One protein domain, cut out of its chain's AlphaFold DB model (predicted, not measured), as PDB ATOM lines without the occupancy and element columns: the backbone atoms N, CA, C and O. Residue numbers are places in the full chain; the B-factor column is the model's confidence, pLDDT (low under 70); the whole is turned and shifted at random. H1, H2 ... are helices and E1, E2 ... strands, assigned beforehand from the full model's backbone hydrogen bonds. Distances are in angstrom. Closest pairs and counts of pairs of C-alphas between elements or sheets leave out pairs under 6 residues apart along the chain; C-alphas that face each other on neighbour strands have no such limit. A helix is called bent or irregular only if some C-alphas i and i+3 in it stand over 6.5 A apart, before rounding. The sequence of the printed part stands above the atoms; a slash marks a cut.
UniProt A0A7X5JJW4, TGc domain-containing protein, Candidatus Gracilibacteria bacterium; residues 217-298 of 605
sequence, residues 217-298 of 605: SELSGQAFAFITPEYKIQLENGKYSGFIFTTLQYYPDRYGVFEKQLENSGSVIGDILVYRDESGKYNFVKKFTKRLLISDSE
ATOM      1  N   SER A 217     -34.722   7.751 119.602       64.44
ATOM      2  CA  SER A 217     -33.782   8.075 118.523       64.44
ATOM      3  C   SER A 217     -33.873   9.524 118.032       64.44
ATOM      4  O   SER A 217     -32.896  10.032 117.496       64.44
ATOM      5  N   GLU A 218     -35.022  10.186 118.202       71.56
ATOM      6  CA  GLU A 218     -35.258  11.579 117.802       71.56
ATOM      7  C   GLU A 218     -35.056  12.568 118.965       71.56
ATOM      8  O   GLU A 218     -34.889  13.761 118.729       71.56
ATOM      9  N   LEU A 219     -35.049  12.098 120.221       67.19
ATOM     10  CA  LEU A 219     -34.844  12.955 121.400       67.19
ATOM     11  C   LEU A 219     -33.399  13.415 121.573       67.19
ATOM     12  O   LEU A 219     -33.155  14.504 122.097       67.19
ATOM     13  N   SER A 220     -32.443  12.582 121.167       60.56
ATOM     14  CA  SER A 220     -31.026  12.895 121.288       60.56
ATOM     15  C   SER A 220     -30.561  13.697 120.071       60.56
ATOM     16  O   SER A 220     -30.484  13.157 118.969       60.56
ATOM     17  N   GLY A 221     -30.185  14.962 120.267       52.38
ATOM     18  CA  GLY A 221     -29.493  15.758 119.238       52.38
ATOM     19  C   GLY A 221     -28.070  15.250 118.962       52.38
ATOM     20  O   GLY A 221     -27.494  15.524 117.913       52.38
ATOM     21  N   GLN A 222     -27.526  14.464 119.892       51.81
ATOM     22  CA  GLN A 222     -26.273  13.728 119.781       51.81
ATOM     23  C   GLN A 222     -26.604  12.244 119.957       51.81
ATOM     24  O   GLN A 222     -26.825  11.770 121.070       51.81
ATOM     25  N   ALA A 223     -26.744  11.540 118.836       42.09
ATOM     26  CA  ALA A 223     -27.078  10.125 118.801       42.09
ATOM     27  C   ALA A 223     -26.124   9.303 119.682       42.09
ATOM     28  O   ALA A 223     -24.909   9.416 119.550       42.09
ATOM     29  N   PHE A 224     -26.719   8.475 120.544       50.41
ATOM     30  CA  PHE A 224     -26.153   7.281 121.176       50.41
ATOM     31  C   PHE A 224     -24.640   7.318 121.378       50.41
ATOM     32  O   PHE A 224     -23.875   6.674 120.658       50.41
ATOM     33  N   ALA A 225     -24.210   8.012 122.428       41.78
ATOM     34  CA  ALA A 225     -22.964   7.634 123.052       41.78
ATOM     35  C   ALA A 225     -23.115   6.159 123.427       41.78
ATOM     36  O   ALA A 225     -23.961   5.819 124.257       41.78
ATOM     37  N   PHE A 226     -22.337   5.289 122.780       50.53
ATOM     38  CA  PHE A 226     -22.082   3.914 123.200       50.53
ATOM     39  C   PHE A 226     -21.321   3.950 124.526       50.53
ATOM     40  O   PHE A 226     -20.179   3.526 124.635       50.53
ATOM     41  N   ILE A 227     -22.001   4.516 125.516       48.59
ATOM     42  CA  ILE A 227     -21.889   4.229 126.916       48.59
ATOM     43  C   ILE A 227     -22.042   2.727 126.963       48.59
ATOM     44  O   ILE A 227     -23.118   2.187 126.710       48.59
ATOM     45  N   THR A 228     -20.948   2.041 127.227       52.19
ATOM     46  CA  THR A 228     -21.038   0.716 127.818       52.19
ATOM     47  C   THR A 228     -22.044   0.861 128.971       52.19
ATOM     48  O   THR A 228     -21.816   1.713 129.830       52.19
ATOM     49  N   PRO A 229     -23.222   0.202 128.922       50.53
ATOM     50  CA  PRO A 229     -24.374   0.518 129.782       50.53
ATOM     51  C   PRO A 229     -24.032   0.671 131.269       50.53
ATOM     52  O   PRO A 229     -24.632   1.487 131.967       50.53
ATOM     53  N   GLU A 230     -23.013  -0.063 131.710       56.84
ATOM     54  CA  GLU A 230     -22.470  -0.063 133.063       56.84
ATOM     55  C   GLU A 230     -21.564   1.151 133.379       56.84
ATOM     56  O   GLU A 230     -21.573   1.651 134.505       56.84
ATOM     57  N   TYR A 231     -20.805   1.691 132.412       63.69
ATOM     58  CA  TYR A 231     -19.687   2.599 132.716       63.69
ATOM     59  C   TYR A 231     -19.839   4.041 132.268       63.69
ATOM     60  O   TYR A 231     -18.995   4.831 132.643       63.69
ATOM     61  N   LYS A 232     -20.872   4.452 131.525       79.62
ATOM     62  CA  LYS A 232     -21.057   5.881 131.152       79.62
ATOM     63  C   LYS A 232     -19.848   6.479 130.408       79.62
ATOM     64  O   LYS A 232     -19.536   7.650 130.599       79.62
ATOM     65  N   ILE A 233     -19.162   5.690 129.575       81.00
ATOM     66  CA  ILE A 233     -17.928   6.085 128.865       81.00
ATOM     67  C   ILE A 233     -18.115   5.981 127.358       81.00
ATOM     68  O   ILE A 233     -18.707   5.025 126.873       81.00
ATOM     69  N   GLN A 234     -17.581   6.947 126.616       80.38
ATOM     70  CA  GLN A 234     -17.690   7.032 125.165       80.38
ATOM     71  C   GLN A 234     -16.330   7.318 124.530       80.38
ATOM     72  O   GLN A 234     -15.571   8.143 125.037       80.38
ATOM     73  N   LEU A 235     -16.062   6.686 123.387       80.06
ATOM     74  CA  LEU A 235     -14.932   7.006 122.519       80.06
ATOM     75  C   LEU A 235     -15.367   7.998 121.430       80.06
ATOM     76  O   LEU A 235     -16.247   7.697 120.627       80.06
ATOM     77  N   GLU A 236     -14.731   9.167 121.378       79.69
ATOM     78  CA  GLU A 236     -14.925  10.165 120.322       79.69
ATOM     79  C   GLU A 236     -13.574  10.697 119.848       79.69
ATOM     80  O   GLU A 236     -12.763  11.138 120.661       79.69
ATOM     81  N   ASN A 237     -13.328  10.689 118.535       83.00
ATOM     82  CA  ASN A 237     -12.098  11.227 117.936       83.00
ATOM     83  C   ASN A 237     -10.809  10.712 118.619       83.00
ATOM     84  O   ASN A 237      -9.886  11.486 118.875       83.00
ATOM     85  N   GLY A 238     -10.768   9.418 118.966       83.12
ATOM     86  CA  GLY A 238      -9.623   8.794 119.642       83.12
ATOM     87  C   GLY A 238      -9.461   9.181 121.117       83.12
ATOM     88  O   GLY A 238      -8.369   9.050 121.664       83.12
ATOM     89  N   LYS A 239     -10.509   9.695 121.771       88.88
ATOM     90  CA  LYS A 239     -10.497  10.071 123.191       88.88
ATOM     91  C   LYS A 239     -11.657   9.440 123.952       88.88
ATOM     92  O   LYS A 239     -12.810   9.581 123.546       88.88
ATOM     93  N   TYR A 240     -11.357   8.803 125.080       88.94
ATOM     94  CA  TYR A 240     -12.368   8.302 126.002       88.94
ATOM     95  C   TYR A 240     -12.830   9.422 126.925       88.94
ATOM     96  O   TYR A 240     -12.036  10.035 127.637       88.94
ATOM     97  N   SER A 241     -14.134   9.678 126.925       87.94
ATOM     98  CA  SER A 241     -14.784  10.598 127.851       87.94
ATOM     99  C   SER A 241     -15.785   9.855 128.717       87.94
ATOM    100  O   SER A 241     -16.557   9.041 128.219       87.94
ATOM    101  N   GLY A 242     -15.791  10.164 130.004       87.31
ATOM    102  CA  GLY A 242     -16.760   9.670 130.965       87.31
ATOM    103  C   GLY A 242     -17.843  10.701 131.246       87.31
ATOM    104  O   GLY A 242     -17.592  11.908 131.209       87.31
ATOM    105  N   PHE A 243     -19.049  10.232 131.540       84.06
ATOM    106  CA  PHE A 243     -20.193  11.076 131.851       84.06
ATOM    107  C   PHE A 243     -20.633  10.880 133.300       84.06
ATOM    108  O   PHE A 243     -21.046   9.797 133.718       84.06
ATOM    109  N   ILE A 244     -20.591  11.966 134.068       83.94
ATOM    110  CA  ILE A 244     -21.040  12.007 135.460       83.94
ATOM    111  C   ILE A 244     -22.444  12.597 135.471       83.94
ATOM    112  O   ILE A 244     -22.643  13.765 135.143       83.94
ATOM    113  N   PHE A 245     -23.432  11.774 135.809       83.56
ATOM    114  CA  PHE A 245     -24.840  12.170 135.811       83.56
ATOM    115  C   PHE A 245     -25.215  12.788 137.156       83.56
ATOM    116  O   PHE A 245     -24.978  12.172 138.192       83.56
ATOM    117  N   THR A 246     -25.840  13.963 137.141       77.56
ATOM    118  CA  THR A 246     -26.294  14.653 138.363       77.56
ATOM    119  C   THR A 246     -27.811  14.711 138.476       77.56
ATOM    120  O   THR A 246     -28.350  14.832 139.571       77.56
ATOM    121  N   THR A 247     -28.541  14.613 137.363       79.44
ATOM    122  CA  THR A 247     -30.008  14.572 137.389       79.44
ATOM    123  C   THR A 247     -30.523  13.548 136.392       79.44
ATOM    124  O   THR A 247     -30.445  13.758 135.178       79.44
ATOM    125  N   LEU A 248     -31.058  12.452 136.933       77.06
ATOM    126  CA  LEU A 248     -31.767  11.428 136.179       77.06
ATOM    127  C   LEU A 248     -33.249  11.776 136.093       77.06
ATOM    128  O   LEU A 248     -33.864  12.226 137.058       77.06
ATOM    129  N   GLN A 249     -33.822  11.515 134.932       76.19
ATOM    130  CA  GLN A 249     -35.240  11.590 134.680       76.19
ATOM    131  C   GLN A 249     -35.712  10.261 134.106       76.19
ATOM    132  O   GLN A 249     -35.065   9.649 133.254       76.19
ATOM    133  N   TYR A 250     -36.856   9.810 134.603       73.50
ATOM    134  CA  TYR A 250     -37.485   8.589 134.144       73.50
ATOM    135  C   TYR A 250     -38.745   8.912 133.351       73.50
ATOM    136  O   TYR A 250     -39.605   9.660 133.822       73.50
ATOM    137  N   TYR A 251     -38.869   8.301 132.173       74.19
ATOM    138  CA  TYR A 251     -40.117   8.261 131.429       74.19
ATOM    139  C   TYR A 251     -40.631   6.815 131.413       74.19
ATOM    140  O   TYR A 251     -39.871   5.909 131.083       74.19
ATOM    141  N   PRO A 252     -41.899   6.579 131.790       65.94
ATOM    142  CA  PRO A 252     -42.434   5.234 132.019       65.94
ATOM    143  C   PRO A 252     -42.654   4.407 130.749       65.94
ATOM    144  O   PRO A 252     -42.910   3.206 130.834       65.94
ATOM    145  N   ASP A 253     -42.605   5.038 129.582       72.56
ATOM    146  CA  ASP A 253     -42.821   4.370 128.308       72.56
ATOM    147  C   ASP A 253     -41.558   3.613 127.852       72.56
ATOM    148  O   ASP A 253     -40.455   3.902 128.295       72.56
ATOM    149  N   ARG A 254     -41.697   2.605 126.986       64.12
ATOM    150  CA  ARG A 254     -40.562   1.800 126.502       64.12
ATOM    151  C   ARG A 254     -39.901   2.342 125.234       64.12
ATOM    152  O   ARG A 254     -38.786   1.919 124.935       64.12
ATOM    153  N   TYR A 255     -40.590   3.177 124.452       68.69
ATOM    154  CA  TYR A 255     -40.239   3.411 123.040       68.69
ATOM    155  C   TYR A 255     -40.233   4.877 122.608       68.69
ATOM    156  O   TYR A 255     -39.918   5.173 121.457       68.69
ATOM    157  N   GLY A 256     -40.612   5.794 123.488       74.25
ATOM    158  CA  GLY A 256     -40.629   7.218 123.189       74.25
ATOM    159  C   GLY A 256     -41.101   8.027 124.385       74.25
ATOM    160  O   GLY A 256     -41.622   7.470 125.346       74.25
ATOM    161  N   VAL A 257     -40.915   9.340 124.339       82.06
ATOM    162  CA  VAL A 257     -41.532  10.262 125.300       82.06
ATOM    163  C   VAL A 257     -42.614  11.032 124.569       82.06
ATOM    164  O   VAL A 257     -42.430  11.421 123.417       82.06
ATOM    165  N   PHE A 258     -43.750  11.257 125.213       87.00
ATOM    166  CA  PHE A 258     -44.754  12.138 124.637       87.00
ATOM    167  C   PHE A 258     -44.344  13.609 124.769       87.00
ATOM    168  O   PHE A 258     -43.863  14.008 125.827       87.00
ATOM    169  N   GLU A 259     -44.600  14.433 123.750       87.12
ATOM    170  CA  GLU A 259     -44.276  15.874 123.738       87.12
ATOM    171  C   GLU A 259     -44.697  16.574 125.030       87.12
ATOM    172  O   GLU A 259     -43.885  17.202 125.706       87.12
ATOM    173  N   LYS A 260     -45.934  16.340 125.467       85.69
ATOM    174  CA  LYS A 260     -46.470  16.942 126.693       85.69
ATOM    175  C   LYS A 260     -45.699  16.554 127.964       85.69
ATOM    176  O   LYS A 260     -45.669  17.307 128.932       85.69
ATOM    177  N   GLN A 261     -45.083  15.369 127.999       84.56
ATOM    178  CA  GLN A 261     -44.233  14.948 129.120       84.56
ATOM    179  C   GLN A 261     -42.886  15.681 129.107       84.56
ATOM    180  O   GLN A 261     -42.378  16.013 130.178       84.56
ATOM    181  N   LEU A 262     -42.328  15.961 127.923       80.69
ATOM    182  CA  LEU A 262     -41.125  16.786 127.785       80.69
ATOM    183  C   LEU A 262     -41.406  18.221 128.234       80.69
ATOM    184  O   LEU A 262     -40.678  18.733 129.086       80.69
ATOM    185  N   GLU A 263     -42.510  18.804 127.756       83.06
ATOM    186  CA  GLU A 263     -42.981  20.141 128.138       83.06
ATOM    187  C   GLU A 263     -43.132  20.268 129.658       83.06
ATOM    188  O   GLU A 263     -42.521  21.140 130.274       83.06
ATOM    189  N   ASN A 264     -43.860  19.338 130.288       84.06
ATOM    190  CA  ASN A 264     -44.064  19.332 131.740       84.06
ATOM    191  C   ASN A 264     -42.758  19.175 132.532       84.06
ATOM    192  O   ASN A 264     -42.668  19.624 133.673       84.06
ATOM    193  N   SER A 265     -41.746  18.529 131.949       77.50
ATOM    194  CA  SER A 265     -40.427  18.378 132.570       77.50
ATOM    195  C   SER A 265     -39.479  19.557 132.341       77.50
ATOM    196  O   SER A 265     -38.374  19.574 132.897       77.50
ATOM    197  N   GLY A 266     -39.881  20.530 131.516       80.31
ATOM    198  CA  GLY A 266     -39.015  21.612 131.057       80.31
ATOM    199  C   GLY A 266     -37.763  21.079 130.361       80.31
ATOM    200  O   GLY A 266     -36.664  21.556 130.650       80.31
ATOM    201  N   SER A 267     -37.911  20.023 129.560       77.00
ATOM    202  CA  SER A 267     -36.819  19.401 128.809       77.00
ATOM    203  C   SER A 267     -36.993  19.698 127.325       77.00
ATOM    204  O   SER A 267     -38.106  19.618 126.804       77.00
ATOM    205  N   VAL A 268     -35.898  20.043 126.652       73.75
ATOM    206  CA  VAL A 268     -35.885  20.385 125.228       73.75
ATOM    207  C   VAL A 268     -35.251  19.234 124.452       73.75
ATOM    208  O   VAL A 268     -34.290  18.614 124.911       73.75
ATOM    209  N   ILE A 269     -35.807  18.922 123.282       70.19
ATOM    210  CA  ILE A 269     -35.224  17.947 122.351       70.19
ATOM    211  C   ILE A 269     -33.805  18.408 122.001       70.19
ATOM    212  O   ILE A 269     -33.615  19.562 121.625       70.19
ATOM    213  N   GLY A 270     -32.817  17.522 122.122       66.69
ATOM    214  CA  GLY A 270     -31.408  17.867 121.912       66.69
ATOM    215  C   GLY A 270     -30.586  18.024 123.191       66.69
ATOM    216  O   GLY A 270     -29.414  17.654 123.175       66.69
ATOM    217  N   ASP A 271     -31.199  18.455 124.296       69.81
ATOM    218  CA  ASP A 271     -30.506  18.709 125.575       69.81
ATOM    219  C   ASP A 271     -30.497  17.495 126.517       69.81
ATOM    220  O   ASP A 271     -29.950  17.540 127.619       69.81
ATOM    221  N   ILE A 272     -31.133  16.397 126.106       70.94
ATOM    222  CA  ILE A 272     -31.287  15.199 126.923       70.94
ATOM    223  C   ILE A 272     -30.314  14.135 126.432       70.94
ATOM    224  O   ILE A 272     -30.416  13.657 125.299       70.94
ATOM    225  N   LEU A 273     -29.414  13.707 127.315       74.06
ATOM    226  CA  LEU A 273     -28.632  12.504 127.075       74.06
ATOM    227  C   LEU A 273     -29.493  11.291 127.421       74.06
ATOM    228  O   LEU A 273     -30.061  11.197 128.508       74.06
ATOM    229  N   VAL A 274     -29.600  10.358 126.483       71.12
ATOM    230  CA  VAL A 274     -30.345   9.113 126.662       71.12
ATOM    231  C   VAL A 274     -29.340   7.977 126.763       71.12
ATOM    232  O   VAL A 274     -28.515   7.805 125.868       71.12
ATOM    233  N   TYR A 275     -29.413   7.189 127.832       71.69
ATOM    234  CA  TYR A 275     -28.637   5.956 127.961       71.69
ATOM    235  C   TYR A 275     -29.546   4.792 128.343       71.69
ATOM    236  O   TYR A 275     -30.668   4.979 128.816       71.69
ATOM    237  N   ARG A 276     -29.070   3.573 128.108       65.69
ATOM    238  CA  ARG A 276     -29.761   2.341 128.477       65.69
ATOM    239  C   ARG A 276     -28.998   1.704 129.632       65.69
ATOM    240  O   ARG A 276     -27.779   1.618 129.540       65.69
ATOM    241  N   ASP A 277     -29.687   1.311 130.696       66.25
ATOM    242  CA  ASP A 277     -29.064   0.539 131.777       66.25
ATOM    243  C   ASP A 277     -28.962  -0.954 131.418       66.25
ATOM    244  O   ASP A 277     -29.432  -1.398 130.365       66.25
ATOM    245  N   GLU A 278     -28.357  -1.737 132.308       62.47
ATOM    246  CA  GLU A 278     -28.163  -3.187 132.165       62.47
ATOM    247  C   GLU A 278     -29.474  -3.972 132.028       62.47
ATOM    248  O   GLU A 278     -29.525  -4.991 131.341       62.47
ATOM    249  N   SER A 279     -30.574  -3.475 132.608       62.28
ATOM    250  CA  SER A 279     -31.904  -4.086 132.453       62.28
ATOM    251  C   SER A 279     -32.504  -3.846 131.064       62.28
ATOM    252  O   SER A 279     -33.573  -4.359 130.713       62.28
ATOM    253  N   GLY A 280     -31.828  -3.037 130.250       63.28
ATOM    254  CA  GLY A 280     -32.296  -2.623 128.951       63.28
ATOM    255  C   GLY A 280     -33.321  -1.489 129.012       63.28
ATOM    256  O   GLY A 280     -34.009  -1.255 128.009       63.28
ATOM    257  N   LYS A 281     -33.443  -0.802 130.149       69.25
ATOM    258  CA  LYS A 281     -34.367   0.310 130.364       69.25
ATOM    259  C   LYS A 281     -33.693   1.630 130.000       69.25
ATOM    260  O   LYS A 281     -32.504   1.826 130.235       69.25
ATOM    261  N   TYR A 282     -34.459   2.531 129.389       71.06
ATOM    262  CA  TYR A 282     -33.964   3.853 129.025       71.06
ATOM    263  C   TYR A 282     -34.004   4.798 130.222       71.06
ATOM    264  O   TYR A 282     -35.004   4.885 130.938       71.06
ATOM    265  N   ASN A 283     -32.913   5.530 130.387       73.44
ATOM    266  CA  ASN A 283     -32.720   6.552 131.393       73.44
ATOM    267  C   ASN A 283     -32.313   7.855 130.704       73.44
ATOM    268  O   ASN A 283     -31.557   7.863 129.730       73.44
ATOM    269  N   PHE A 284     -32.828   8.962 131.225       76.94
ATOM    270  CA  PHE A 284     -32.679  10.282 130.629       76.94
ATOM    271  C   PHE A 284     -31.878  11.133 131.589       76.94
ATOM    272  O   PHE A 284     -32.136  11.139 132.790       76.94
ATOM    273  N   VAL A 285     -30.888  11.837 131.071       76.12
ATOM    274  CA  VAL A 285     -29.980  12.638 131.873       76.12
ATOM    275  C   VAL A 285     -30.127  14.078 131.438       76.12
ATOM    276  O   VAL A 285     -29.757  14.447 130.325       76.12
ATOM    277  N   LYS A 286     -30.695  14.884 132.336       74.88
ATOM    278  CA  LYS A 286     -30.924  16.315 132.110       74.88
ATOM    279  C   LYS A 286     -29.683  17.145 132.415       74.88
ATOM    280  O   LYS A 286     -29.464  18.191 131.821       74.88
ATOM    281  N   LYS A 287     -28.889  16.693 133.386       80.75
ATOM    282  CA  LYS A 287     -27.647  17.343 133.792       80.75
ATOM    283  C   LYS A 287     -26.550  16.301 133.901       80.75
ATOM    284  O   LYS A 287     -26.686  15.316 134.634       80.75
ATOM    285  N   PHE A 288     -25.479  16.530 133.162       81.62
ATOM    286  CA  PHE A 288     -24.291  15.702 133.179       81.62
ATOM    287  C   PHE A 288     -23.048  16.560 132.992       81.62
ATOM    288  O   PHE A 288     -23.099  17.622 132.374       81.62
ATOM    289  N   THR A 289     -21.928  16.049 133.486       83.88
ATOM    290  CA  THR A 289     -20.603  16.584 133.191       83.88
ATOM    291  C   THR A 289     -19.858  15.556 132.358       83.88
ATOM    292  O   THR A 289     -19.698  14.412 132.783       83.88
ATOM    293  N   LYS A 290     -19.411  15.958 131.167       85.88
ATOM    294  CA  LYS A 290     -18.503  15.162 130.340       85.88
ATOM    295  C   LYS A 290     -17.069  15.471 130.762       85.88
ATOM    296  O   LYS A 290     -16.668  16.633 130.768       85.88
ATOM    297  N   ARG A 291     -16.306  14.444 131.124       87.25
ATOM    298  CA  ARG A 291     -14.896  14.544 131.514       87.25
ATOM    299  C   ARG A 291     -14.050  13.730 130.552       87.25
ATOM    300  O   ARG A 291     -14.390  12.589 130.255       87.25
ATOM    301  N   LEU A 292     -12.955  14.311 130.075       89.44
ATOM    302  CA  LEU A 292     -11.940  13.555 129.354       89.44
ATOM    303  C   LEU A 292     -11.233  12.634 130.356       89.44
ATOM    304  O   LEU A 292     -10.774  13.112 131.387       89.44
ATOM    305  N   LEU A 293     -11.180  11.336 130.065       90.81
ATOM    306  CA  LEU A 293     -10.509  10.360 130.926       90.81
ATOM    307  C   LEU A 293      -9.093  10.106 130.430       90.81
ATOM    308  O   LEU A 293      -8.132  10.295 131.161       90.81
ATOM    309  N   ILE A 294      -8.968   9.672 129.177       92.56
ATOM    310  CA  ILE A 294      -7.689   9.284 128.582       92.56
ATOM    311  C   ILE A 294      -7.825   9.231 127.057       92.56
ATOM    312  O   ILE A 294      -8.924   9.018 126.532       92.56
ATOM    313  N   SER A 295      -6.735   9.433 126.318       90.12
ATOM    314  CA  SER A 295      -6.738   9.158 124.877       90.12
ATOM    315  C   SER A 295      -6.637   7.657 124.584       90.12
ATOM    316  O   SER A 295      -6.133   6.878 125.390       90.12
ATOM    317  N   ASP A 296      -7.108   7.239 123.411       85.81
ATOM    318  CA  ASP A 296      -7.030   5.840 122.983       85.81
ATOM    319  C   ASP A 296      -5.584   5.384 122.752       85.81
ATOM    320  O   ASP A 296      -5.240   4.256 123.076       85.81
ATOM    321  N   SER A 297      -4.691   6.281 122.325       83.69
ATOM    322  CA  SER A 297      -3.254   5.986 122.233       83.69
ATOM    323  C   SER A 297      -2.598   5.775 123.604       83.69
ATOM    324  O   SER A 297      -1.670   4.974 123.752       83.69
ATOM    325  N   GLU A 298      -3.059   6.478 124.637       87.50
ATOM    326  CA  GLU A 298      -2.563   6.310 126.004       87.50
ATOM    327  C   GLU A 298      -3.112   5.041 126.660       87.50
ATOM    328  O   GLU A 298      -2.368   4.390 127.398       87.50
TER     329      GLU A 298
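AT A GLANCE: This is residues 217 to 298 of the 605 residues of the protein "TGc domain-containing protein" of Candidatus Gracilibacteria bacterium (UniProt A0A7X5JJW4). The body is a long, bent ribbon of two antiparallel strands, E2 and E5, with a short strand at each edge, E1 beside E2 and E4 beside E5, and this sheet is curled like part of a barrel. Beyond one end of the ribbon lies a small head of E3 and the short helix H1, off the sheet, while residues 217 to 232, with no named element, run along the hollow side of the curl. The printed part has 82 residues with five named strands and one named helix, in the order E1, E2, E3, H1, E4, E5; the sheet's order is E1, E2, E5, E4, antiparallel throughout, and the class is mostly strand. It is compact, with a radius of gyration of the C-alphas of 13.4 A, yet elongated in outline, spanning 45 by 24 by 21 A.

IN THESE COORDINATES: After residues 217 to 232, E1 covers residues 233 to 236, beginning at C-alpha 233, (-17.928, 6.085, 128.865). E2 is residues 239 to 249, 27.3 A long, and bends by 73 degrees at residue 246. E3 is residues 256 to 258. H1 is residues 259 to 264, 8.7 A long, with C-alpha 259 at (-44.276, 15.874, 123.738). E4 is residues 273 to 276, 10.3 A long. E5, the longest strand, is residues 282 to 295, 28.0 A long; it bends by 96 degrees at residue 286 and ends at C-alpha 295, (-6.738, 9.158, 124.877).

HOW THE PARTS SIT: The inner strands E2 and E5 are antiparallel at 155 degrees; C-alphas 239 and 295 face each other at 4.2 A, and N 242 and O 291 are within hydrogen-bond range at 2.8 A. The edge strand E1 forms a hairpin with E2, antiparallel at 132 degrees; N 234 and O 241 are 2.8 A apart. E4, the other edge strand, forms a hairpin with E5; C-alphas 276 and 282 face each other at 4.5 A, and N 283 and O 275 are 2.8 A apart. The sheet is strongly twisted, its C-alphas lying up to 5.1 A off the best plane. H1 is not on the sheet, with 0 pairs of C-alphas within 10 A. E3 pairs with no named strand; it and H1 meet only through their link. E1 and E4 are apart. In H1, both O i to N i+4 pairs are within hydrogen-bond range.

THE WHOLE: The two C-alphas farthest apart are those of Lys 260 and Glu 298, at 45.2 A. The printed part has no cut, and no link between named elements is long. The mean pLDDT of the printed part is 74.1; 25 residues are under 70, among them residues 219 to 231 and 276 to 281.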